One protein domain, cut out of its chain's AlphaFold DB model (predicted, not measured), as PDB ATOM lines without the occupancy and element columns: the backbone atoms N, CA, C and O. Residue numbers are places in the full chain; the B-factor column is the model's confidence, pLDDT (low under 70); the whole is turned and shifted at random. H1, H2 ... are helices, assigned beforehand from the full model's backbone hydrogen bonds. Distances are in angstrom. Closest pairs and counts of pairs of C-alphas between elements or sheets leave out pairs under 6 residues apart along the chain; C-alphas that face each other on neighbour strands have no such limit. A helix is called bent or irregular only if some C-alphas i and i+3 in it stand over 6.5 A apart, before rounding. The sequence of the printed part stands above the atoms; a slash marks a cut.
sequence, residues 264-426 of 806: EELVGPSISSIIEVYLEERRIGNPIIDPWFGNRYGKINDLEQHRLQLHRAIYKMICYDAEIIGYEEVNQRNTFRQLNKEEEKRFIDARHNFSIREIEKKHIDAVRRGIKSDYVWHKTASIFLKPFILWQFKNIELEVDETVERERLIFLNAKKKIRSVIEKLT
ATOM      1  N   GLU A 264      15.347  22.918 -55.349       66.81
ATOM      2  CA  GLU A 264      16.419  22.447 -54.493       66.81
ATOM      3  C   GLU A 264      17.697  23.281 -54.660       66.81
ATOM      4  O   GLU A 264      18.315  23.689 -53.681       66.81
ATOM      5  N   GLU A 265      18.054  23.640 -55.888       71.19
ATOM      6  CA  GLU A 265      19.243  24.439 -56.192       71.19
ATOM      7  C   GLU A 265      19.062  25.919 -55.810       71.19
ATOM      8  O   GLU A 265      20.037  26.614 -55.510       71.19
ATOM      9  N   LEU A 266      17.813  26.402 -55.752       77.12
ATOM     10  CA  LEU A 266      17.509  27.793 -55.407       77.12
ATOM     11  C   LEU A 266      17.737  28.097 -53.925       77.12
ATOM     12  O   LEU A 266      18.284  29.150 -53.611       77.12
ATOM     13  N   VAL A 267      17.374  27.195 -53.008       84.62
ATOM     14  CA  VAL A 267      17.585  27.420 -51.561       84.62
ATOM     15  C   VAL A 267      19.032  27.163 -51.121       84.62
ATOM     16  O   VAL A 267      19.455  27.661 -50.083       84.62
ATOM     17  N   GLY A 268      19.817  26.455 -51.934       84.56
ATOM     18  CA  GLY A 268      21.234  26.199 -51.695       84.56
ATOM     19  C   GLY A 268      21.517  24.953 -50.836       84.56
ATOM     20  O   GLY A 268      20.670  24.498 -50.065       84.56
ATOM     21  N   PRO A 269      22.740  24.398 -50.938       85.81
ATOM     22  CA  PRO A 269      23.067  23.061 -50.435       85.81
ATOM     23  C   PRO A 269      22.976  22.925 -48.911       85.81
ATOM     24  O   PRO A 269      22.585  21.870 -48.418       85.81
ATOM     25  N   SER A 270      23.291  23.984 -48.156       88.25
ATOM     26  CA  SER A 270      23.200  23.968 -46.689       88.25
ATOM     27  C   SER A 270      21.757  23.762 -46.217       88.25
ATOM     28  O   SER A 270      21.480  22.862 -45.426       88.25
ATOM     29  N   ILE A 271      20.816  24.531 -46.773       91.38
ATOM     30  CA  ILE A 271      19.392  24.435 -46.441       91.38
ATOM     31  C   ILE A 271      18.818  23.099 -46.917       91.38
ATOM     32  O   ILE A 271      18.117  22.431 -46.155       91.38
ATOM     33  N   SER A 272      19.140  22.680 -48.145       90.38
ATOM     34  CA  SER A 272      18.685  21.393 -48.677       90.38
ATOM     35  C   SER A 272      19.164  20.221 -47.822       90.38
ATOM     36  O   SER A 272      18.372  19.332 -47.528       90.38
ATOM     37  N   SER A 273      20.409  20.246 -47.335       92.00
ATOM     38  CA  SER A 273      20.917  19.208 -46.431       92.00
ATOM     39  C   SER A 273      20.106  19.122 -45.137       92.00
ATOM     40  O   SER A 273      19.811  18.022 -44.680       92.00
ATOM     41  N   ILE A 274      19.710  20.257 -44.550       93.81
ATOM     42  CA  ILE A 274      18.889  20.271 -43.328       93.81
ATOM     43  C   ILE A 274      17.504  19.664 -43.597       93.81
ATOM     44  O   ILE A 274      16.991  18.894 -42.782       93.81
ATOM     45  N   ILE A 275      16.906  19.972 -44.754       94.44
ATOM     46  CA  ILE A 275      15.628  19.383 -45.175       94.44
ATOM     47  C   ILE A 275      15.758  17.864 -45.327       94.44
ATOM     48  O   ILE A 275      14.901  17.141 -44.824       94.44
ATOM     49  N   GLU A 276      16.816  17.366 -45.971       93.69
ATOM     50  CA  GLU A 276      17.005  15.923 -46.158       93.69
ATOM     51  C   GLU A 276      17.193  15.179 -44.830       93.69
ATOM     52  O   GLU A 276      16.585  14.124 -44.647       93.69
ATOM     53  N   VAL A 277      17.943  15.740 -43.872       93.94
ATOM     54  CA  VAL A 277      18.097  15.135 -42.533       93.94
ATOM     55  C   VAL A 277      16.737  15.011 -41.838       93.94
ATOM     56  O   VAL A 277      16.375  13.933 -41.363       93.94
ATOM     57  N   TYR A 278      15.934  16.078 -41.849       95.06
ATOM     58  CA  TYR A 278      14.572  16.043 -41.308       95.06
ATOM     59  C   TYR A 278      13.694  14.977 -41.985       95.06
ATOM     60  O   TYR A 278      12.954  14.245 -41.315       95.06
ATOM     61  N   LEU A 279      13.735  14.897 -43.317       93.62
ATOM     62  CA  LEU A 279      12.929  13.945 -44.080       93.62
ATOM     63  C   LEU A 279      13.333  12.499 -43.791       93.62
ATOM     64  O   LEU A 279      12.455  11.642 -43.673       93.62
ATOM     65  N   GLU A 280      14.627  12.236 -43.626       91.50
ATOM     66  CA  GLU A 280      15.147  10.913 -43.295       91.50
ATOM     67  C   GLU A 280      14.700  10.461 -41.898       91.50
ATOM     68  O   GLU A 280      14.156   9.365 -41.739       91.50
ATOM     69  N   GLU A 281      14.782  11.331 -40.889       90.56
ATOM     70  CA  GLU A 281      14.271  11.015 -39.548       90.56
ATOM     71  C   GLU A 281      12.762  10.719 -39.552       90.56
ATOM     72  O   GLU A 281      12.271   9.790 -38.893       90.56
ATOM     73  N   ARG A 282      12.001  11.472 -40.352       90.94
ATOM     74  CA  ARG A 282      10.560  11.257 -40.519       90.94
ATOM     75  C   ARG A 282      10.221  10.034 -41.366       90.94
ATOM     76  O   ARG A 282       9.125   9.493 -41.202       90.94
ATOM     77  N   ARG A 283      11.128   9.563 -42.224       89.25
ATOM     78  CA  ARG A 283      11.001   8.296 -42.963       89.25
ATOM     79  C   ARG A 283      11.103   7.098 -42.020       89.25
ATOM     80  O   ARG A 283      10.304   6.163 -42.134       89.25
ATOM     81  N   ILE A 284      12.044   7.151 -41.077       85.88
ATOM     82  CA  ILE A 284      12.269   6.110 -40.059       85.88
ATOM     83  C   ILE A 284      11.094   6.048 -39.069       85.88
ATOM     84  O   ILE A 284      10.762   4.982 -38.556       85.88
ATOM     85  N   GLY A 285      10.375   7.162 -38.900       80.44
ATOM     86  CA  GLY A 285       9.149   7.232 -38.108       80.44
ATOM     87  C   GLY A 285       9.349   7.822 -36.717       80.44
ATOM     88  O   GLY A 285       8.469   7.653 -35.872       80.44
ATOM     89  N   ASN A 286      10.454   8.542 -36.494       80.25
ATOM     90  CA  ASN A 286      10.680   9.288 -35.262       80.25
ATOM     91  C   ASN A 286       9.592  10.364 -35.118       80.25
ATOM     92  O   ASN A 286       9.507  11.275 -35.950       80.25
ATOM     93  N   PRO A 287       8.706  10.253 -34.113       82.31
ATOM     94  CA  PRO A 287       7.607  11.188 -33.973       82.31
ATOM     95  C   PRO A 287       8.119  12.529 -33.450       82.31
ATOM     96  O   PRO A 287       8.877  12.584 -32.483       82.31
ATOM     97  N   ILE A 288       7.633  13.617 -34.042       88.56
ATOM     98  CA  ILE A 288       7.814  14.965 -33.496       88.56
ATOM     99  C   ILE A 288       6.581  15.299 -32.671       88.56
ATOM    100  O   ILE A 288       5.453  15.108 -33.134       88.56
ATOM    101  N   ILE A 289       6.798  15.786 -31.454       85.31
ATOM    102  CA  ILE A 289       5.734  16.174 -30.530       85.31
ATOM    103  C   ILE A 289       5.741  17.695 -30.423       85.31
ATOM    104  O   ILE A 289       6.784  18.300 -30.199       85.31
ATOM    105  N   ASP A 290       4.577  18.305 -30.611       85.44
ATOM    106  CA  ASP A 290       4.347  19.722 -30.345       85.44
ATOM    107  C   ASP A 290       4.240  19.932 -28.824       85.44
ATOM    108  O   ASP A 290       3.242  19.505 -28.235       85.44
ATOM    109  N   PRO A 291       5.230  20.572 -28.172       81.62
ATOM    110  CA  PRO A 291       5.251  20.692 -26.717       81.62
ATOM    111  C   PRO A 291       4.179  21.655 -26.189       81.62
ATOM    112  O   PRO A 291       3.898  21.652 -24.994       81.62
ATOM    113  N   TRP A 292       3.575  22.480 -27.051       82.62
ATOM    114  CA  TRP A 292       2.570  23.468 -26.651       82.62
ATOM    115  C   TRP A 292       1.138  22.992 -26.891       82.62
ATOM    116  O   TRP A 292       0.249  23.342 -26.121       82.62
ATOM    117  N   PHE A 293       0.906  22.204 -27.945       78.75
ATOM    118  CA  PHE A 293      -0.444  21.789 -28.353       78.75
ATOM    119  C   PHE A 293      -0.657  20.266 -28.370       78.75
ATOM    120  O   PHE A 293      -1.740  19.810 -28.729       78.75
ATOM    121  N   GLY A 294       0.360  19.463 -28.043       78.56
ATOM    122  CA  GLY A 294       0.254  18.001 -27.929       78.56
ATOM    123  C   GLY A 294       0.087  17.243 -29.254       78.56
ATOM    124  O   GLY A 294      -0.085  16.024 -29.253       78.56
ATOM    125  N   ASN A 295       0.144  17.929 -30.401       80.81
ATOM    126  CA  ASN A 295       0.064  17.292 -31.715       80.81
ATOM    127  C   ASN A 295       1.272  16.376 -31.953       80.81
ATOM    128  O   ASN A 295       2.416  16.784 -31.756       80.81
ATOM    129  N   ARG A 296       1.018  15.161 -32.448       85.81
ATOM    130  CA  ARG A 296       2.057  14.186 -32.801       85.81
ATOM    131  C   ARG A 296       2.159  14.037 -34.316       85.81
ATOM    132  O   ARG A 296       1.190  13.664 -34.973       85.81
ATOM    133  N   TYR A 297       3.350  14.257 -34.861       87.31
ATOM    134  CA  TYR A 297       3.638  14.116 -36.288       87.31
ATOM    135  C   TYR A 297       4.470  12.854 -36.524       87.31
ATOM    136  O   TYR A 297       5.643  12.801 -36.168       87.31
ATOM    137  N   GLY A 298       3.836  11.821 -37.089       84.62
ATOM    138  CA  GLY A 298       4.439  10.504 -37.322       84.62
ATOM    139  C   GLY A 298       5.138  10.358 -38.679       84.62
ATOM    140  O   GLY A 298       5.523  11.342 -39.309       84.62
ATOM    141  N   LYS A 299       5.288   9.117 -39.145       89.00
ATOM    142  CA  LYS A 299       5.991   8.777 -40.391       89.00
ATOM    143  C   LYS A 299       5.434   9.497 -41.631       89.00
ATOM    144  O   LYS A 299       4.220   9.656 -41.766       89.00
ATOM    145  N   ILE A 300       6.321   9.904 -42.544       86.94
ATOM    146  CA  ILE A 300       5.965  10.486 -43.851       86.94
ATOM    147  C   ILE A 300       5.989   9.398 -44.934       86.94
ATOM    148  O   ILE A 300       6.967   8.667 -45.058       86.94
ATOM    149  N   ASN A 301       4.924   9.325 -45.741       78.31
ATOM    150  CA  ASN A 301       4.814   8.369 -46.854       78.31
ATOM    151  C   ASN A 301       5.242   8.951 -48.213       78.31
ATOM    152  O   ASN A 301       5.619   8.195 -49.100       78.31
ATOM    153  N   ASP A 302       5.169  10.273 -48.388       85.19
ATOM    154  CA  ASP A 302       5.482  10.967 -49.648       85.19
ATOM    155  C   ASP A 302       6.585  12.007 -49.405       85.19
ATOM    156  O   ASP A 302       6.308  13.175 -49.109       85.19
ATOM    157  N   LEU A 303       7.840  11.546 -49.441       86.00
ATOM    158  CA  LEU A 303       9.023  12.368 -49.158       86.00
ATOM    159  C   LEU A 303       9.248  13.430 -50.237       86.00
ATOM    160  O   LEU A 303       9.542  14.570 -49.896       86.00
ATOM    161  N   GLU A 304       9.030  13.088 -51.509       84.81
ATOM    162  CA  GLU A 304       9.176  14.008 -52.646       84.81
ATOM    163  C   GLU A 304       8.240  15.212 -52.516       84.81
ATOM    164  O   GLU A 304       8.659  16.363 -52.651       84.81
ATOM    165  N   GLN A 305       6.967  14.975 -52.175       83.31
ATOM    166  CA  GLN A 305       6.037  16.076 -51.944       83.31
ATOM    167  C   GLN A 305       6.465  16.941 -50.753       83.31
ATOM    168  O   GLN A 305       6.354  18.163 -50.837       83.31
ATOM    169  N   HIS A 306       6.940  16.349 -49.653       89.06
ATOM    170  CA  HIS A 306       7.382  17.129 -48.492       89.06
ATOM    171  C   HIS A 306       8.623  17.961 -48.812       89.06
ATOM    172  O   HIS A 306       8.636  19.154 -48.506       89.06
ATOM    173  N   ARG A 307       9.611  17.363 -49.488       90.44
ATOM    174  CA  ARG A 307      10.806  18.045 -49.986       90.44
ATOM    175  C   ARG A 307      10.415  19.261 -50.807       90.44
ATOM    176  O   ARG A 307      10.772  20.379 -50.441       90.44
ATOM    177  N   LEU A 308       9.610  19.058 -51.847       85.44
ATOM    178  CA  LEU A 308       9.180  20.121 -52.749       85.44
ATOM    179  C   LEU A 308       8.484  21.268 -52.001       85.44
ATOM    180  O   LEU A 308       8.711  22.439 -52.297       85.44
ATOM    181  N   GLN A 309       7.616  20.956 -51.038       88.12
ATOM    182  CA  GLN A 309       6.839  21.971 -50.321       88.12
ATOM    183  C   GLN A 309       7.680  22.754 -49.306       88.12
ATOM    184  O   GLN A 309       7.485  23.963 -49.178       88.12
ATOM    185  N   LEU A 310       8.636  22.107 -48.635       92.88
ATOM    186  CA  LEU A 310       9.582  22.789 -47.745       92.88
ATOM    187  C   LEU A 310      10.501  23.730 -48.526       92.88
ATOM    188  O   LEU A 310      10.618  24.899 -48.164       92.88
ATOM    189  N   HIS A 311      11.056  23.262 -49.647       90.44
ATOM    190  CA  HIS A 311      11.876  24.086 -50.536       90.44
ATOM    191  C   HIS A 311      11.108  25.310 -51.048       90.44
ATOM    192  O   HIS A 311      11.607  26.431 -50.991       90.44
ATOM    193  N   ARG A 312       9.848  25.126 -51.465       88.31
ATOM    194  CA  ARG A 312       8.964  26.233 -51.870       88.31
ATOM    195  C   ARG A 312       8.728  27.242 -50.762       88.31
ATOM    196  O   ARG A 312       8.719  28.440 -51.028       88.31
ATOM    197  N   ALA A 313       8.480  26.766 -49.548       91.06
ATOM    198  CA  ALA A 313       8.234  27.657 -48.430       91.06
ATOM    199  C   ALA A 313       9.492  28.468 -48.100       91.06
ATOM    200  O   ALA A 313       9.404  29.686 -48.012       91.06
ATOM    201  N   ILE A 314      10.659  27.826 -48.011       93.50
ATOM    202  CA  ILE A 314      11.921  28.503 -47.688       93.50
ATOM    203  C   ILE A 314      12.333  29.480 -48.794       93.50
ATOM    204  O   ILE A 314      12.703  30.609 -48.491       93.50
ATOM    205  N   TYR A 315      12.159  29.119 -50.068       91.38
ATOM    206  CA  TYR A 315      12.367  30.041 -51.188       91.38
ATOM    207  C   TYR A 315      11.571  31.345 -51.026       91.38
ATOM    208  O   TYR A 315      12.119  32.434 -51.199       91.38
ATOM    209  N   LYS A 316      10.291  31.256 -50.637       91.69
ATOM    210  CA  LYS A 316       9.458  32.442 -50.386       91.69
ATOM    211  C   LYS A 316       9.944  33.274 -49.199       91.69
ATOM    212  O   LYS A 316       9.791  34.490 -49.229       91.69
ATOM    213  N   MET A 317      10.499  32.638 -48.165       94.31
ATOM    214  CA  MET A 317      11.080  33.349 -47.020       94.31
ATOM    215  C   MET A 317      12.325  34.134 -47.448       94.31
ATOM    216  O   MET A 317      12.416  35.319 -47.160       94.31
ATOM    217  N   ILE A 318      13.207  33.517 -48.240       94.00
ATOM    218  CA  ILE A 318      14.404  34.179 -48.781       94.00
ATOM    219  C   ILE A 318      14.019  35.331 -49.718       94.00
ATOM    220  O   ILE A 318      14.593  36.410 -49.637       94.00
ATOM    221  N   CYS A 319      13.021  35.141 -50.589       92.25
ATOM    222  CA  CYS A 319      12.538  36.218 -51.461       92.25
ATOM    223  C   CYS A 319      11.990  37.409 -50.673       92.25
ATOM    224  O   CYS A 319      12.128  38.550 -51.109       92.25
ATOM    225  N   TYR A 320      11.363  37.140 -49.528       94.06
ATOM    226  CA  TYR A 320      10.883  38.181 -48.634       94.06
ATOM    227  C   TYR A 320      12.040  38.959 -47.996       94.06
ATOM    228  O   TYR A 320      12.005  40.186 -48.024       94.06
ATOM    229  N   ASP A 321      13.079  38.276 -47.508       93.69
ATOM    230  CA  ASP A 321      14.274  38.932 -46.952       93.69
ATOM    231  C   ASP A 321      15.078  39.693 -48.015       93.69
ATOM    232  O   ASP A 321      15.697  40.711 -47.721       93.69
ATOM    233  N   ALA A 322      15.017  39.244 -49.270       93.31
ATOM    234  CA  ALA A 322      15.588  39.933 -50.425       93.31
ATOM    235  C   ALA A 322      14.746  41.126 -50.925       93.31
ATOM    236  O   ALA A 322      15.112  41.754 -51.922       93.31
ATOM    237  N   GLU A 323      13.604  41.415 -50.285       92.38
ATOM    238  CA  GLU A 323      12.658  42.472 -50.674       92.38
ATOM    239  C   GLU A 323      12.213  42.376 -52.144       92.38
ATOM    240  O   GLU A 323      12.093  43.370 -52.871       92.38
ATOM    241  N   ILE A 324      11.987  41.150 -52.609       88.75
ATOM    242  CA  ILE A 324      11.458  40.883 -53.944       88.75
ATOM    243  C   ILE A 324       9.936  41.030 -53.888       88.75
ATOM    244  O   ILE A 324       9.290  40.595 -52.938       88.75
ATOM    245  N   ILE A 325       9.342  41.650 -54.906       84.44
ATOM    246  CA  ILE A 325       7.889  41.859 -54.998       84.44
ATOM    247  C   ILE A 325       7.301  40.865 -56.006       84.44
ATOM    248  O   ILE A 325       7.925  40.561 -57.021       84.44
ATOM    249  N   GLY A 326       6.108  40.326 -55.743       78.25
ATOM    250  CA  GLY A 326       5.432  39.410 -56.668       78.25
ATOM    251  C   GLY A 326       6.110  38.041 -56.796       78.25
ATOM    252  O   GLY A 326       5.909  37.347 -57.792       78.25
ATOM    253  N   TYR A 327       6.935  37.636 -55.823       81.06
ATOM    254  CA  TYR A 327       7.532  36.290 -55.777       81.06
ATOM    255  C   TYR A 327       6.476  35.201 -55.532       81.06
ATOM    256  O   TYR A 327       6.716  34.016 -55.754       81.06
ATOM    257  N   GLU A 328       5.301  35.584 -55.035       77.62
ATOM    258  CA  GLU A 328       4.168  34.704 -54.795       77.62
ATOM    259  C   GLU A 328       3.406  34.324 -56.070       77.62
ATOM    260  O   GLU A 328       2.586  33.401 -56.029       77.62
ATOM    261  N   GLU A 329       3.658  35.017 -57.185       66.81
ATOM    262  CA  GLU A 329       3.026  34.734 -58.465       66.81
ATOM    263  C   GLU A 329       3.554  33.422 -59.041       66.81
ATOM    264  O   GLU A 329       4.729  33.265 -59.386       66.81
ATOM    265  N   VAL A 330       2.646  32.456 -59.150       61.88
ATOM    266  CA  VAL A 330       2.921  31.163 -59.760       61.88
ATOM    267  C   VAL A 330       2.207  31.117 -61.106       61.88
ATOM    268  O   VAL A 330       0.991  31.306 -61.182       61.88
ATOM    269  N   ASN A 331       2.948  30.864 -62.184       53.97
ATOM    270  CA  ASN A 331       2.353  30.770 -63.515       53.97
ATOM    271  C   ASN A 331       1.497  29.494 -63.674       53.97
ATOM    272  O   ASN A 331       1.478  28.606 -62.819       53.97
ATOM    273  N   GLN A 332       0.817  29.354 -64.818       39.09
ATOM    274  CA  GLN A 332      -0.056  28.203 -65.123       39.09
ATOM    275  C   GLN A 332       0.644  26.830 -65.045       39.09
ATOM    276  O   GLN A 332      -0.027  25.799 -65.027       39.09
ATOM    277  N   ARG A 333       1.983  26.796 -65.012       44.75
ATOM    278  CA  ARG A 333       2.803  25.580 -64.915       44.75
ATOM    279  C   ARG A 333       3.322  25.306 -63.503       44.75
ATOM    280  O   ARG A 333       4.165  24.434 -63.339       44.75
ATOM    281  N   ASN A 334       2.810  25.999 -62.486       53.38
ATOM    282  CA  ASN A 334       3.272  25.880 -61.102       53.38
ATOM    283  C   ASN A 334       4.748  26.286 -60.883       53.38
ATOM    284  O   ASN A 334       5.394  25.769 -59.970       53.38
ATOM    285  N   THR A 335       5.270  27.205 -61.700       60.06
ATOM    286  CA  THR A 335       6.632  27.757 -61.553       60.06
ATOM    287  C   THR A 335       6.573  29.218 -61.110       60.06
ATOM    288  O   THR A 335       5.634  29.928 -61.481       60.06
ATOM    289  N   PHE A 336       7.529  29.634 -60.276       69.38
ATOM    290  CA  PHE A 336       7.620  31.003 -59.762       69.38
ATOM    291  C   PHE A 336       7.990  31.995 -60.867       69.38
ATOM    292  O   PHE A 336       8.573  31.616 -61.888       69.38
ATOM    293  N   ARG A 337       7.647  33.270 -60.656       74.12
ATOM    294  CA  ARG A 337       8.137  34.381 -61.479       74.12
ATOM    295  C   ARG A 337       9.670  34.360 -61.543       74.12
ATOM    296  O   ARG A 337      10.338  34.037 -60.566       74.12
ATOM    297  N   GLN A 338      10.218  34.738 -62.695       71.81
ATOM    298  CA  GLN A 338      11.658  34.925 -62.843       71.81
ATOM    299  C   GLN A 338      12.128  36.224 -62.199       71.81
ATOM    300  O   GLN A 338      11.493  37.270 -62.358       71.81
ATOM    301  N   LEU A 339      13.254  36.127 -61.495       79.62
ATOM    302  CA  LEU A 339      13.958  37.266 -60.926       79.62
ATOM    303  C   LEU A 339      14.760  37.956 -62.031       79.62
ATOM    304  O   LEU A 339      15.379  37.288 -62.860       79.62
ATOM    305  N   ASN A 340      14.746  39.285 -62.064       82.06
ATOM    306  CA  ASN A 340      15.695  40.027 -62.893       82.06
ATOM    307  C   ASN A 340      17.114  39.969 -62.276       82.06
ATOM    308  O   ASN A 340      17.279  39.519 -61.146       82.06
ATOM    309  N   LYS A 341      18.146  40.442 -62.988       81.81
ATOM    310  CA  LYS A 341      19.549  40.355 -62.522       81.81
ATOM    311  C   LYS A 341      19.798  41.030 -61.164       81.81
ATOM    312  O   LYS A 341      20.641  40.575 -60.396       81.81
ATOM    313  N   GLU A 342      19.091  42.118 -60.866       83.06
ATOM    314  CA  GLU A 342      19.227  42.840 -59.596       83.06
ATOM    315  C   GLU A 342      18.528  42.094 -58.453       83.06
ATOM    316  O   GLU A 342      19.078  41.953 -57.361       83.06
ATOM    317  N   GLU A 343      17.329  41.568 -58.713       86.38
ATOM    318  CA  GLU A 343      16.588  40.694 -57.800       86.38
ATOM    319  C   GLU A 343      17.347  39.395 -57.524       86.38
ATOM    320  O   GLU A 343      17.388  38.952 -56.384       86.38
ATOM    321  N   GLU A 344      17.981  38.807 -58.538       85.62
ATOM    322  CA  GLU A 344      18.797  37.600 -58.412       85.62
ATOM    323  C   GLU A 344      20.008  37.839 -57.508       85.62
ATOM    324  O   GLU A 344      20.270  37.040 -56.612       85.62
ATOM    325  N   LYS A 345      20.699  38.975 -57.669       87.81
ATOM    326  CA  LYS A 345      21.800  39.352 -56.777       87.81
ATOM    327  C   LYS A 345      21.321  39.496 -55.329       87.81
ATOM    328  O   LYS A 345      21.887  38.863 -54.442       87.81
ATOM    329  N   ARG A 346      20.238  40.251 -55.099       91.31
ATOM    330  CA  ARG A 346      19.642  40.405 -53.758       91.31
ATOM    331  C   ARG A 346      19.194  39.069 -53.170       91.31
ATOM    332  O   ARG A 346      19.391  38.829 -51.984       91.31
ATOM    333  N   PHE A 347      18.624  38.190 -53.991       91.81
ATOM    334  CA  PHE A 347      18.227  36.847 -53.582       91.81
ATOM    335  C   PHE A 347      19.427  36.005 -53.154       91.81
ATOM    336  O   PHE A 347      19.363  35.354 -52.117       91.81
ATOM    337  N   ILE A 348      20.518  36.010 -53.927       88.00
ATOM    338  CA  ILE A 348      21.744  35.276 -53.594       88.00
ATOM    339  C   ILE A 348      22.321  35.788 -52.269       88.00
ATOM    340  O   ILE A 348      22.610  34.976 -51.388       88.00
ATOM    341  N   ASP A 349      22.411  37.108 -52.095       89.12
ATOM    342  CA  ASP A 349      22.906  37.731 -50.864       89.12
ATOM    343  C   ASP A 349      22.014  37.378 -49.660       89.12
ATOM    344  O   ASP A 349      22.509  36.952 -48.614       89.12
ATOM    345  N   ALA A 350      20.688  37.467 -49.808       92.38
ATOM    346  CA  ALA A 350      19.737  37.075 -48.768       92.38
ATOM    347  C   ALA A 350      19.826  35.578 -48.446       92.38
ATOM    348  O   ALA A 350      19.835  35.199 -47.280       92.38
ATOM    349  N   ARG A 351      19.963  34.716 -49.462       92.31
ATOM    350  CA  ARG A 351      20.102  33.262 -49.298       92.31
ATOM    351  C   ARG A 351      21.330  32.897 -48.472       92.31
ATOM    352  O   ARG A 351      21.239  32.006 -47.638       92.31
ATOM    353  N   HIS A 352      22.465  33.556 -48.706       88.81
ATOM    354  CA  HIS A 352      23.691  33.305 -47.942       88.81
ATOM    355  C   HIS A 352      23.564  33.701 -46.468       88.81
ATOM    356  O   HIS A 352      24.199  33.078 -45.621       88.81
ATOM    357  N   ASN A 353      22.722  34.692 -46.170       89.12
ATOM    358  CA  ASN A 353      22.464  35.166 -44.813       89.12
ATOM    359  C   ASN A 353      21.238  34.506 -44.158       89.12
ATOM    360  O   ASN A 353      20.998  34.701 -42.969       89.12
ATOM    361  N   PHE A 354      20.454  33.724 -44.904       93.12
ATOM    362  CA  PHE A 354      19.226  33.126 -44.402       93.12
ATOM    363  C   PHE A 354      19.518  31.950 -43.466       93.12
ATOM    364  O   PHE A 354      20.141  30.958 -43.851       93.12
ATOM    365  N   SER A 355      18.977  32.014 -42.250       90.12
ATOM    366  CA  SER A 355      19.087  30.949 -41.257       90.12
ATOM    367  C   SER A 355      17.720  30.378 -40.897       90.12
ATOM    368  O   SER A 355      16.813  31.089 -40.464       90.12
ATOM    369  N   ILE A 356      17.586  29.049 -40.970       89.56
ATOM    370  CA  ILE A 356      16.368  28.335 -40.542       89.56
ATOM    371  C   ILE A 356      16.089  28.572 -39.044       89.56
ATOM    372  O   ILE A 356      14.934  28.572 -38.617       89.56
ATOM    373  N   ARG A 357      17.133  28.828 -38.239       87.12
ATOM    374  CA  ARG A 357      17.003  29.141 -36.802       87.12
ATOM    375  C   ARG A 357      16.374  30.513 -36.548       87.12
ATOM    376  O   ARG A 357      15.853  30.751 -35.463       87.12
ATOM    377  N   GLU A 358      16.398  31.391 -37.543       88.12
ATOM    378  CA  GLU A 358      15.912  32.769 -37.458       88.12
ATOM    379  C   GLU A 358      14.547  32.951 -38.132       88.12
ATOM    380  O   GLU A 358      14.125  34.065 -38.434       88.12
ATOM    381  N   ILE A 359      13.808  31.858 -38.351       91.50
ATOM    382  CA  ILE A 359      12.447  31.943 -38.878       91.50
ATOM    383  C   ILE A 359      11.536  32.693 -37.889       91.50
ATOM    384  O   ILE A 359      11.406  32.326 -36.721       91.50
ATOM    385  N   GLU A 360      10.847  33.723 -38.384       91.69
ATOM    386  CA  GLU A 360       9.973  34.619 -37.628       91.69
ATOM    387  C   GLU A 360       8.557  34.663 -38.224       91.69
ATOM    388  O   GLU A 360       8.293  34.165 -39.321       91.69
ATOM    389  N   LYS A 361       7.616  35.309 -37.518       90.12
ATOM    390  CA  LYS A 361       6.215  35.448 -37.968       90.12
ATOM    391  C   LYS A 361       6.096  36.049 -39.372       90.12
ATOM    392  O   LYS A 361       5.273  35.584 -40.158       90.12
ATOM    393  N   LYS A 362       6.934  37.040 -39.691       91.69
ATOM    394  CA  LYS A 362       6.957  37.715 -40.997       91.69
ATOM    395  C   LYS A 362       7.264  36.750 -42.152       91.69
ATOM    396  O   LYS A 362       6.628  36.834 -43.198       91.69
ATOM    397  N   HIS A 363       8.132  35.761 -41.926       93.56
ATOM    398  CA  HIS A 363       8.445  34.718 -42.906       93.56
ATOM    399  C   HIS A 363       7.239  33.803 -43.151       93.56
ATOM    400  O   HIS A 363       6.951  33.438 -44.287       93.56
ATOM    401  N   ILE A 364       6.474  33.474 -42.106       92.31
ATOM    402  CA  ILE A 364       5.243  32.681 -42.250       92.31
ATOM    403  C   ILE A 364       4.189  33.443 -43.063       92.31
ATOM    404  O   ILE A 364       3.567  32.872 -43.961       92.31
ATOM    405  N   ASP A 365       4.029  34.740 -42.792       89.19
ATOM    406  CA  ASP A 365       3.128  35.603 -43.559       89.19
ATOM    407  C   ASP A 365       3.558  35.684 -45.031       89.19
ATOM    408  O   ASP A 365       2.716  35.594 -45.926       89.19
ATOM    409  N   ALA A 366       4.866  35.759 -45.293       89.00
ATOM    410  CA  ALA A 366       5.429  35.730 -46.637       89.00
ATOM    411  C   ALA A 366       5.119  34.430 -47.395       89.00
ATOM    412  O   ALA A 366       4.797  34.487 -48.583       89.00
ATOM    413  N   VAL A 367       5.158  33.266 -46.733       89.94
ATOM    414  CA  VAL A 367       4.784  31.988 -47.367       89.94
ATOM    415  C   VAL A 367       3.296  31.949 -47.715       89.94
ATOM    416  O   VAL A 367       2.930  31.442 -48.785       89.94
ATOM    417  N   ARG A 368       2.444  32.492 -46.832       88.00
ATOM    418  CA  ARG A 368       0.987  32.537 -47.017       88.00
ATOM    419  C   ARG A 368       0.580  33.386 -48.223       88.00
ATOM    420  O   ARG A 368      -0.416  33.060 -48.873       88.00
ATOM    421  N   ARG A 369       1.339  34.437 -48.561       84.88
ATOM    422  CA  ARG A 369       1.067  35.274 -49.743       84.88
ATOM    423  C   ARG A 369       0.968  34.420 -51.017       84.88
ATOM    424  O   ARG A 369       1.758  33.498 -51.251       84.88
ATOM    425  N   GLY A 370      -0.066  34.698 -51.812       72.31
ATOM    426  CA  GLY A 370      -0.401  33.980 -53.049       72.31
ATOM    427  C   GLY A 370      -1.135  32.643 -52.877       72.31
ATOM    428  O   GLY A 370      -1.569  32.062 -53.872       72.31
ATOM    429  N   ILE A 371      -1.335  32.139 -51.651       79.81
ATOM    430  CA  ILE A 371      -2.126  30.921 -51.419       79.81
ATOM    431  C   ILE A 371      -3.607  31.297 -51.298       79.81
ATOM    432  O   ILE A 371      -4.044  31.835 -50.287       79.81
ATOM    433  N   LYS A 372      -4.388  30.997 -52.343       73.19
ATOM    434  CA  LYS A 372      -5.806  31.401 -52.449       73.19
ATOM    435  C   LYS A 372      -6.782  30.593 -51.585       73.19
ATOM    436  O   LYS A 372      -7.917  31.013 -51.421       73.19
ATOM    437  N   SER A 373      -6.387  29.414 -51.107       76.44
ATOM    438  CA  SER A 373      -7.268  28.489 -50.382       76.44
ATOM    439  C   SER A 373      -6.732  28.228 -48.981       76.44
ATOM    440  O   SER A 373      -5.590  27.780 -48.832       76.44
ATOM    441  N   ASP A 374      -7.576  28.428 -47.970       75.75
ATOM    442  CA  ASP A 374      -7.244  28.129 -46.574       75.75
ATOM    443  C   ASP A 374      -6.941  26.642 -46.357       75.75
ATOM    444  O   ASP A 374      -6.106  26.306 -45.526       75.75
ATOM    445  N   TYR A 375      -7.523  25.742 -47.156       73.81
ATOM    446  CA  TYR A 375      -7.169  24.320 -47.140       73.81
ATOM    447  C   TYR A 375      -5.722  24.081 -47.595       73.81
ATOM    448  O   TYR A 375      -4.974  23.334 -46.959       73.81
ATOM    449  N   VAL A 376      -5.304  24.723 -48.693       78.12
ATOM    450  CA  VAL A 376      -3.928  24.611 -49.207       78.12
ATOM    451  C   VAL A 376      -2.942  25.211 -48.211       78.12
ATOM    452  O   VAL A 376      -1.882  24.629 -47.968       78.12
ATOM    453  N   TRP A 377      -3.306  26.333 -47.587       85.38
ATOM    454  CA  TRP A 377      -2.517  26.914 -46.510       85.38
ATOM    455  C   TRP A 377      -2.452  25.992 -45.295       85.38
ATOM    456  O   TRP A 377      -1.356  25.719 -44.830       85.38
ATOM    457  N   HIS A 378      -3.570  25.433 -44.832       81.94
ATOM    458  CA  HIS A 378      -3.603  24.494 -43.711       81.94
ATOM    459  C   HIS A 378      -2.711  23.276 -43.968       81.94
ATOM    460  O   HIS A 378      -1.915  22.901 -43.111       81.94
ATOM    461  N   LYS A 379      -2.767  22.700 -45.177       82.62
ATOM    462  CA  LYS A 379      -1.853  21.623 -45.576       82.62
ATOM    463  C   LYS A 379      -0.395  22.091 -45.497       82.62
ATOM    464  O   LYS A 379       0.439  21.408 -44.914       82.62
ATOM    465  N   THR A 380      -0.096  23.276 -46.024       85.50
ATOM    466  CA  THR A 380       1.265  23.834 -46.021       85.50
ATOM    467  C   THR A 380       1.789  24.099 -44.610       85.50
ATOM    468  O   THR A 380       2.886  23.672 -44.253       85.50
ATOM    469  N   ALA A 381       0.976  24.751 -43.786       87.56
ATOM    470  CA  ALA A 381       1.295  25.142 -42.428       87.56
ATOM    471  C   ALA A 381       1.372  23.931 -41.497       87.56
ATOM    472  O   ALA A 381       2.406  23.707 -40.879       87.56
ATOM    473  N   SER A 382       0.313  23.127 -41.406       84.44
ATOM    474  CA  SER A 382       0.192  22.075 -40.392       84.44
ATOM    475  C   SER A 382       0.885  20.765 -40.768       84.44
ATOM    476  O   SER A 382       1.316  20.051 -39.868       84.44
ATOM    477  N   ILE A 383       1.014  20.431 -42.059       86.88
ATOM    478  CA  ILE A 383       1.625  19.156 -42.483       86.88
ATOM    479  C   ILE A 383       3.107  19.326 -42.828       86.88
ATOM    480  O   ILE A 383       3.900  18.448 -42.493       86.88
ATOM    481  N   PHE A 384       3.500  20.436 -43.461       91.06
ATOM    482  CA  PHE A 384       4.882  20.621 -43.922       91.06
ATOM    483  C   PHE A 384       5.705  21.495 -42.968       91.06
ATOM    484  O   PHE A 384       6.679  21.015 -42.394       91.06
ATOM    485  N   LEU A 385       5.305  22.752 -42.756       92.62
ATOM    486  CA  LEU A 385       6.120  23.739 -42.036       92.62
ATOM    487  C   LEU A 385       6.175  23.527 -40.523       92.62
ATOM    488  O   LEU A 385       7.254  23.526 -39.938       92.62
ATOM    489  N   LYS A 386       5.019  23.353 -39.879       92.44
ATOM    490  CA  LYS A 386       4.908  23.222 -38.423       92.44
ATOM    491  C   LYS A 386       5.778  22.087 -37.866       92.44
ATOM    492  O   LYS A 386       6.571  22.368 -36.970       92.44
ATOM    493  N   PRO A 387       5.717  20.843 -38.382       93.06
ATOM    494  CA  PRO A 387       6.600  19.795 -37.887       93.06
ATOM    495  C   PRO A 387       8.081  20.045 -38.192       93.06
ATOM    496  O   PRO A 387       8.912  19.707 -37.359       93.06
ATOM    497  N   PHE A 388       8.423  20.651 -39.332       95.19
ATOM    498  CA  PHE A 388       9.815  20.983 -39.659       95.19
ATOM    499  C   PHE A 388      10.418  21.983 -38.661       95.19
ATOM    500  O   PHE A 388      11.512  21.774 -38.147       95.19
ATOM    501  N   ILE A 389       9.667  23.030 -38.311       93.38
ATOM    502  CA  ILE A 389      10.100  24.046 -37.342       93.38
ATOM    503  C   ILE A 389      10.179  23.464 -35.923       93.38
ATOM    504  O   ILE A 389      11.111  23.773 -35.186       93.38
ATOM    505  N   LEU A 390       9.238  22.592 -35.541       91.88
ATOM    506  CA  LEU A 390       9.281  21.885 -34.254       91.88
ATOM    507  C   LEU A 390      10.489  20.948 -34.144       91.88
ATOM    508  O   LEU A 390      11.108  20.868 -33.087       91.88
ATOM    509  N   TRP A 391      10.836  20.257 -35.228       94.00
ATOM    510  CA  TRP A 391      12.045  19.442 -35.285       94.00
ATOM    511  C   TRP A 391      13.305  20.290 -35.121       94.00
ATOM    512  O   TRP A 391      14.151  19.974 -34.290       94.00
ATOM    513  N   GLN A 392      13.384  21.417 -35.830       91.00
ATOM    514  CA  GLN A 392      14.522  22.319 -35.689       91.00
ATOM    515  C   GLN A 392      14.631  22.887 -34.271       91.00
ATOM    516  O   GLN A 392      15.733  23.031 -33.749       91.00
ATOM    517  N   PHE A 393      13.499  23.181 -33.626       88.50
ATOM    518  CA  PHE A 393      13.482  23.619 -32.234       88.50
ATOM    519  C   PHE A 393      14.062  22.569 -31.286       88.50
ATOM    520  O   PHE A 393      14.894  22.907 -30.450       88.50
ATOM    521  N   LYS A 394      13.665  21.303 -31.457       88.62
ATOM    522  CA  LYS A 394      14.199  20.182 -30.679       88.62
ATOM    523  C   LYS A 394      15.717  20.057 -30.844       88.62
ATOM    524  O   LYS A 394      16.410  19.807 -29.869       88.62
ATOM    525  N   ASN A 395      16.247  20.265 -32.048       88.19
ATOM    526  CA  ASN A 395      17.696  20.223 -32.264       88.19
ATOM    527  C   ASN A 395      18.422  21.376 -31.560       88.19
ATOM    528  O   ASN A 395      19.472  21.153 -30.976       88.19
ATOM    529  N   ILE A 396      17.843  22.583 -31.550       85.06
ATOM    530  CA  ILE A 396      18.395  23.709 -30.775       85.06
ATOM    531  C   ILE A 396      18.389  23.384 -29.275       85.06
ATOM    532  O   ILE A 396      19.357  23.686 -28.594       85.06
ATOM    533  N   GLU A 397      17.322  22.766 -28.762       84.50
ATOM    534  CA  GLU A 397      17.230  22.334 -27.358       84.50
ATOM    535  C   GLU A 397      18.325  21.325 -26.987       84.50
ATOM    536  O   GLU A 397      18.908  21.427 -25.916       84.50
ATOM    537  N   LEU A 398      18.648  20.388 -27.885       84.69
ATOM    538  CA  LEU A 398      19.687  19.373 -27.665       84.69
ATOM    539  C   LEU A 398      21.122  19.920 -27.723       84.69
ATOM    540  O   LEU A 398      22.033  19.269 -27.221       84.69
ATOM    541  N   GLU A 399      21.334  21.069 -28.362       82.19
ATOM    542  CA  GLU A 399      22.653  21.697 -28.511       82.19
ATOM    543  C   GLU A 399      23.009  22.658 -27.366       82.19
ATOM    544  O   GLU A 399      24.150  23.105 -27.294       82.19
ATOM    545  N   VAL A 400      22.049  23.014 -26.508       84.25
ATOM    546  CA  VAL A 400      22.220  24.026 -25.457       84.25
ATOM    547  C   VAL A 400      22.697  23.379 -24.163       84.25
ATOM    548  O   VAL A 400      22.038  22.484 -23.635       84.25
ATOM    549  N   ASP A 401      23.786  23.896 -23.593       80.12
ATOM    550  CA  ASP A 401      24.161  23.602 -22.215       80.12
ATOM    551  C   ASP A 401      23.399  24.539 -21.262       80.12
ATOM    552  O   ASP A 401      23.698  25.729 -21.124       80.12
ATOM    553  N   GLU A 402      22.384  24.004 -20.578       71.38
ATOM    554  CA  GLU A 402      21.560  24.773 -19.638       71.38
ATOM    555  C   GLU A 402      22.344  25.314 -18.430       71.38
ATOM    556  O   GLU A 402      21.853  26.209 -17.735       71.38
ATOM    557  N   THR A 403      23.555  24.805 -18.178       72.88
ATOM    558  CA  THR A 403      24.427  25.279 -17.096       72.88
ATOM    559  C   THR A 403      25.166  26.571 -17.456       72.88
ATOM    560  O   THR A 403      25.608  27.305 -16.569       72.88
ATOM    561  N   VAL A 404      25.241  26.904 -18.748       83.38
ATOM    562  CA  VAL A 404      25.857  28.129 -19.258       83.38
ATOM    563  C   VAL A 404      24.767  29.186 -19.454       83.38
ATOM    564  O   VAL A 404      24.000  29.160 -20.415       83.38
ATOM    565  N   GLU A 405      24.714  30.184 -18.563       78.75
ATOM    566  CA  GLU A 405      23.638  31.197 -18.534       78.75
ATOM    567  C   GLU A 405      23.436  31.920 -19.883       78.75
ATOM    568  O   GLU A 405      22.311  32.221 -20.286       78.75
ATOM    569  N   ARG A 406      24.518  32.150 -20.638       79.19
ATOM    570  CA  ARG A 406      24.440  32.745 -21.981       79.19
ATOM    571  C   ARG A 406      23.670  31.858 -22.966       79.19
ATOM    572  O   ARG A 406      22.855  32.374 -23.729       79.19
ATOM    573  N   GLU A 407      23.922  30.553 -22.967       80.31
ATOM    574  CA  GLU A 407      23.262  29.598 -23.866       80.31
ATOM    575  C   GLU A 407      21.805  29.381 -23.464       80.31
ATOM    576  O   GLU A 407      20.909  29.400 -24.312       80.31
ATOM    577  N   ARG A 408      21.544  29.336 -22.156       79.25
ATOM    578  CA  ARG A 408      20.193  29.321 -21.595       79.25
ATOM    579  C   ARG A 408      19.355  30.521 -22.051       79.25
ATOM    580  O   ARG A 408      18.208  30.353 -22.469       79.25
ATOM    581  N   LEU A 409      19.913  31.734 -22.025       79.62
ATOM    582  CA  LEU A 409      19.222  32.936 -22.515       79.62
ATOM    583  C   LEU A 409      18.953  32.879 -24.028       79.62
ATOM    584  O   LEU A 409      17.872  33.275 -24.478       79.62
ATOM    585  N   ILE A 410      19.896  32.355 -24.819       78.38
ATOM    586  CA  ILE A 410      19.714  32.136 -26.264       78.38
ATOM    587  C   ILE A 410      18.560  31.155 -26.511       78.38
ATOM    588  O   ILE A 410      17.674  31.438 -27.323       78.38
ATOM    589  N   PHE A 411      18.514  30.053 -25.762       83.25
ATOM    590  CA  PHE A 411      17.449  29.060 -25.856       83.25
ATOM    591  C   PHE A 411      16.076  29.626 -25.491       83.25
ATOM    592  O   PHE A 411      15.114  29.440 -26.235       83.25
ATOM    593  N   LEU A 412      15.965  30.373 -24.387       83.44
ATOM    594  CA  LEU A 412      14.703  30.997 -23.978       83.44
ATOM    595  C   LEU A 412      14.180  31.980 -25.037       83.44
ATOM    596  O   LEU A 412      12.977  32.009 -25.325       83.44
ATOM    597  N   ASN A 413      15.078  32.738 -25.668       83.69
ATOM    598  CA  ASN A 413      14.730  33.624 -26.776       83.69
ATOM    599  C   ASN A 413      14.262  32.841 -28.010       83.69
ATOM    600  O   ASN A 413      13.219  33.174 -28.581       83.69
ATOM    601  N   ALA A 414      14.967  31.771 -28.389       82.25
ATOM    602  CA  ALA A 414      14.561  30.886 -29.479       82.25
ATOM    603  C   ALA A 414      13.190  30.244 -29.204       82.25
ATOM    604  O   ALA A 414      12.303  30.287 -30.055       82.25
ATOM    605  N   LYS A 415      12.960  29.753 -27.981       85.62
ATOM    606  CA  LYS A 415      11.688  29.180 -27.521       85.62
ATOM    607  C   LYS A 415      10.536  30.173 -27.648       85.62
ATOM    608  O   LYS A 415       9.468  29.812 -28.146       85.62
ATOM    609  N   LYS A 416      10.742  31.436 -27.253       86.75
ATOM    610  CA  LYS A 416       9.739  32.503 -27.401       86.75
ATOM    611  C   LYS A 416       9.445  32.802 -28.873       86.75
ATOM    612  O   LYS A 416       8.274  32.882 -29.249       86.75
ATOM    613  N   LYS A 417      10.483  32.929 -29.710       84.94
ATOM    614  CA  LYS A 417      10.339  33.162 -31.157       84.94
ATOM    615  C   LYS A 417       9.572  32.023 -31.829       84.94
ATOM    616  O   LYS A 417       8.565  32.275 -32.492       84.94
ATOM    617  N   ILE A 418       9.982  30.783 -31.582       86.25
ATOM    618  CA  ILE A 418       9.398  29.587 -32.189       86.25
ATOM    619  C   ILE A 418       7.961  29.394 -31.733       86.25
ATOM    620  O   ILE A 418       7.097  29.218 -32.585       86.25
ATOM    621  N   ARG A 419       7.653  29.531 -30.437       86.69
ATOM    622  CA  ARG A 419       6.262  29.488 -29.958       86.69
ATOM    623  C   ARG A 419       5.376  30.455 -30.744       86.69
ATOM    624  O   ARG A 419       4.305  30.084 -31.210       86.69
ATOM    625  N   SER A 420       5.865  31.673 -30.954       86.94
ATOM    626  CA  SER A 420       5.140  32.709 -31.681       86.94
ATOM    627  C   SER A 420       4.911  32.348 -33.167       86.94
ATOM    628  O   SER A 420       3.867  32.671 -33.737       86.94
ATOM    629  N   VAL A 421       5.854  31.638 -33.792       88.88
ATOM    630  CA  VAL A 421       5.738  31.090 -35.154       88.88
ATOM    631  C   VAL A 421       4.737  29.933 -35.202       88.88
ATOM    632  O   VAL A 421       3.868  29.903 -36.072       88.88
ATOM    633  N   ILE A 422       4.808  29.010 -34.240       87.94
ATOM    634  CA  ILE A 422       3.897  27.867 -34.105       87.94
ATOM    635  C   ILE A 422       2.458  28.341 -33.882       87.94
ATOM    636  O   ILE A 422       1.554  27.789 -34.498       87.94
ATOM    637  N   GLU A 423       2.226  29.384 -33.084       85.44
ATOM    638  CA  GLU A 423       0.902  29.999 -32.908       85.44
ATOM    639  C   GLU A 423       0.316  30.496 -34.242       85.44
ATOM    640  O   GLU A 423      -0.848  30.235 -34.523       85.44
ATOM    641  N   LYS A 424       1.125  31.108 -35.121       82.31
ATOM    642  CA  LYS A 424       0.699  31.509 -36.481       82.31
ATOM    643  C   LYS A 424       0.424  30.326 -37.417       82.31
ATOM    644  O   LYS A 424      -0.333  30.466 -38.377       82.31
ATOM    645  N   LEU A 425       1.051  29.180 -37.163       82.00
ATOM    646  CA  LEU A 425       0.850  27.936 -37.914       82.00
ATOM    647  C   LEU A 425      -0.285  27.073 -37.341       82.00
ATOM    648  O   LEU A 425      -0.709  26.107 -37.982       82.00
ATOM    649  N   THR A 426      -0.772  27.402 -36.143       72.31
ATOM    650  CA  THR A 426      -1.918  26.757 -35.511       72.31
ATOM    651  C   THR A 426      -3.187  27.393 -36.054       72.31
ATOM    652  O   THR A 426      -3.526  28.530 -35.751       72.31
TER     653      THR A 426
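AT A GLANCE: This is residues 264 to 426 of the 806 residues of an uncharacterized protein of Paenibacillus sp. FSL H7-0326 (UniProt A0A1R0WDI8). Helix H3 runs through the middle of a cluster of helices, with H2 folding back along its first part as a hairpin, H4 making a corner with it where residues 347 to 351 of H4 meet residues 318 to 321 of H3, and H5 packing on residues 313 to 320 of H3. A long helical hairpin, H6b and H7, reaches away from this cluster, and two long loops, residues 285 to 302 and 322 to 340, lie around it. The printed part has 163 residues with seven named helices, H1 to H7 in chain order, and no named strand; the class is all helix, with 107 residues in named elements. It is compact, with a radius of gyration of the C-alphas of 16.1 A, and spans 49 by 35 by 26 A.

HOW THE PARTS SIT: H1, residues 264 to 267, touches the hub H3, residues 303 to 321, closest at the C-alphas of Val 267 and Tyr 315, 5.9 A apart. H2, residues 269 to 284, forms a hairpin with H3 and touches its residues 303 to 311 alone; the closest C-alphas, Leu 279 and Leu 303, are 6.6 A apart, at a shallow tilt of 34.7 degrees, only just short of steep, opposite ways. H4, residues 341 to 353, touches H3 only just about perpendicular, at 73 degrees, with the C-alphas of Ile 318 and Arg 351 closest at 5.8 A. H5, residues 361 to 368, touches residues 313 to 320 of H3 alone at a steep tilt of 59 degrees, opposite ways; the C-alphas of Met 317 and His 363 are closest at 5.1 A. H6, residues 374 to 399, was assigned as one helix by its hydrogen bonds but is bent: C-alphas 383 and 386 are 6.6 A apart, and its arms H6a, residues 374 to 383, and H6b, residues 386 to 399, stand at a shallow tilt of 26 degrees. H6b and H7, residues 405 to 425, form a hairpin and touch at a shallow tilt of 6 degrees, opposite ways, with the C-alphas of Lys 386 and Leu 425 closest at 6.2 A. H5 touches residues 420 to 425 of H7 alone, the closest C-alphas being Lys 361 and Val 421, 5.2 A apart. H6a and H3 are close but not clearly touching, with the C-alphas of Gln 309 and Thr 380 closest at 7.3 A, while H3 and H7 are apart. Each O i to N i+4 pair is within hydrogen-bond range in H2, H3, H4, H5, H6a, H6b and H7; H1 is too short for such a pair, and its one O i to N i+3 pair is not within range.

IN THESE COORDINATES: H1 begins at C-alpha 264, (16.419, 22.447, -54.493), and measures 5.9 A from first to last C-alpha. H2 measures 22.6 A, H3 27.2 A, H4 18.7 A, H5 10.8 A, H6a 13.3 A and H6b 20.4 A. H7 measures 30.1 A and ends at C-alpha 425, (0.850, 27.936, -37.914).

THE WHOLE: The two C-alphas farthest apart are those of Gln 332 and Thr 403, 54.0 A. The printed part has no cut. The links H2 to H3, where residues 288 to 289 pair antiparallel with 296 to 297, and H3 to H4 are long. Mean pLDDT of the printed part is 84.5; residue 264 and residues 329 to 336 are under 70.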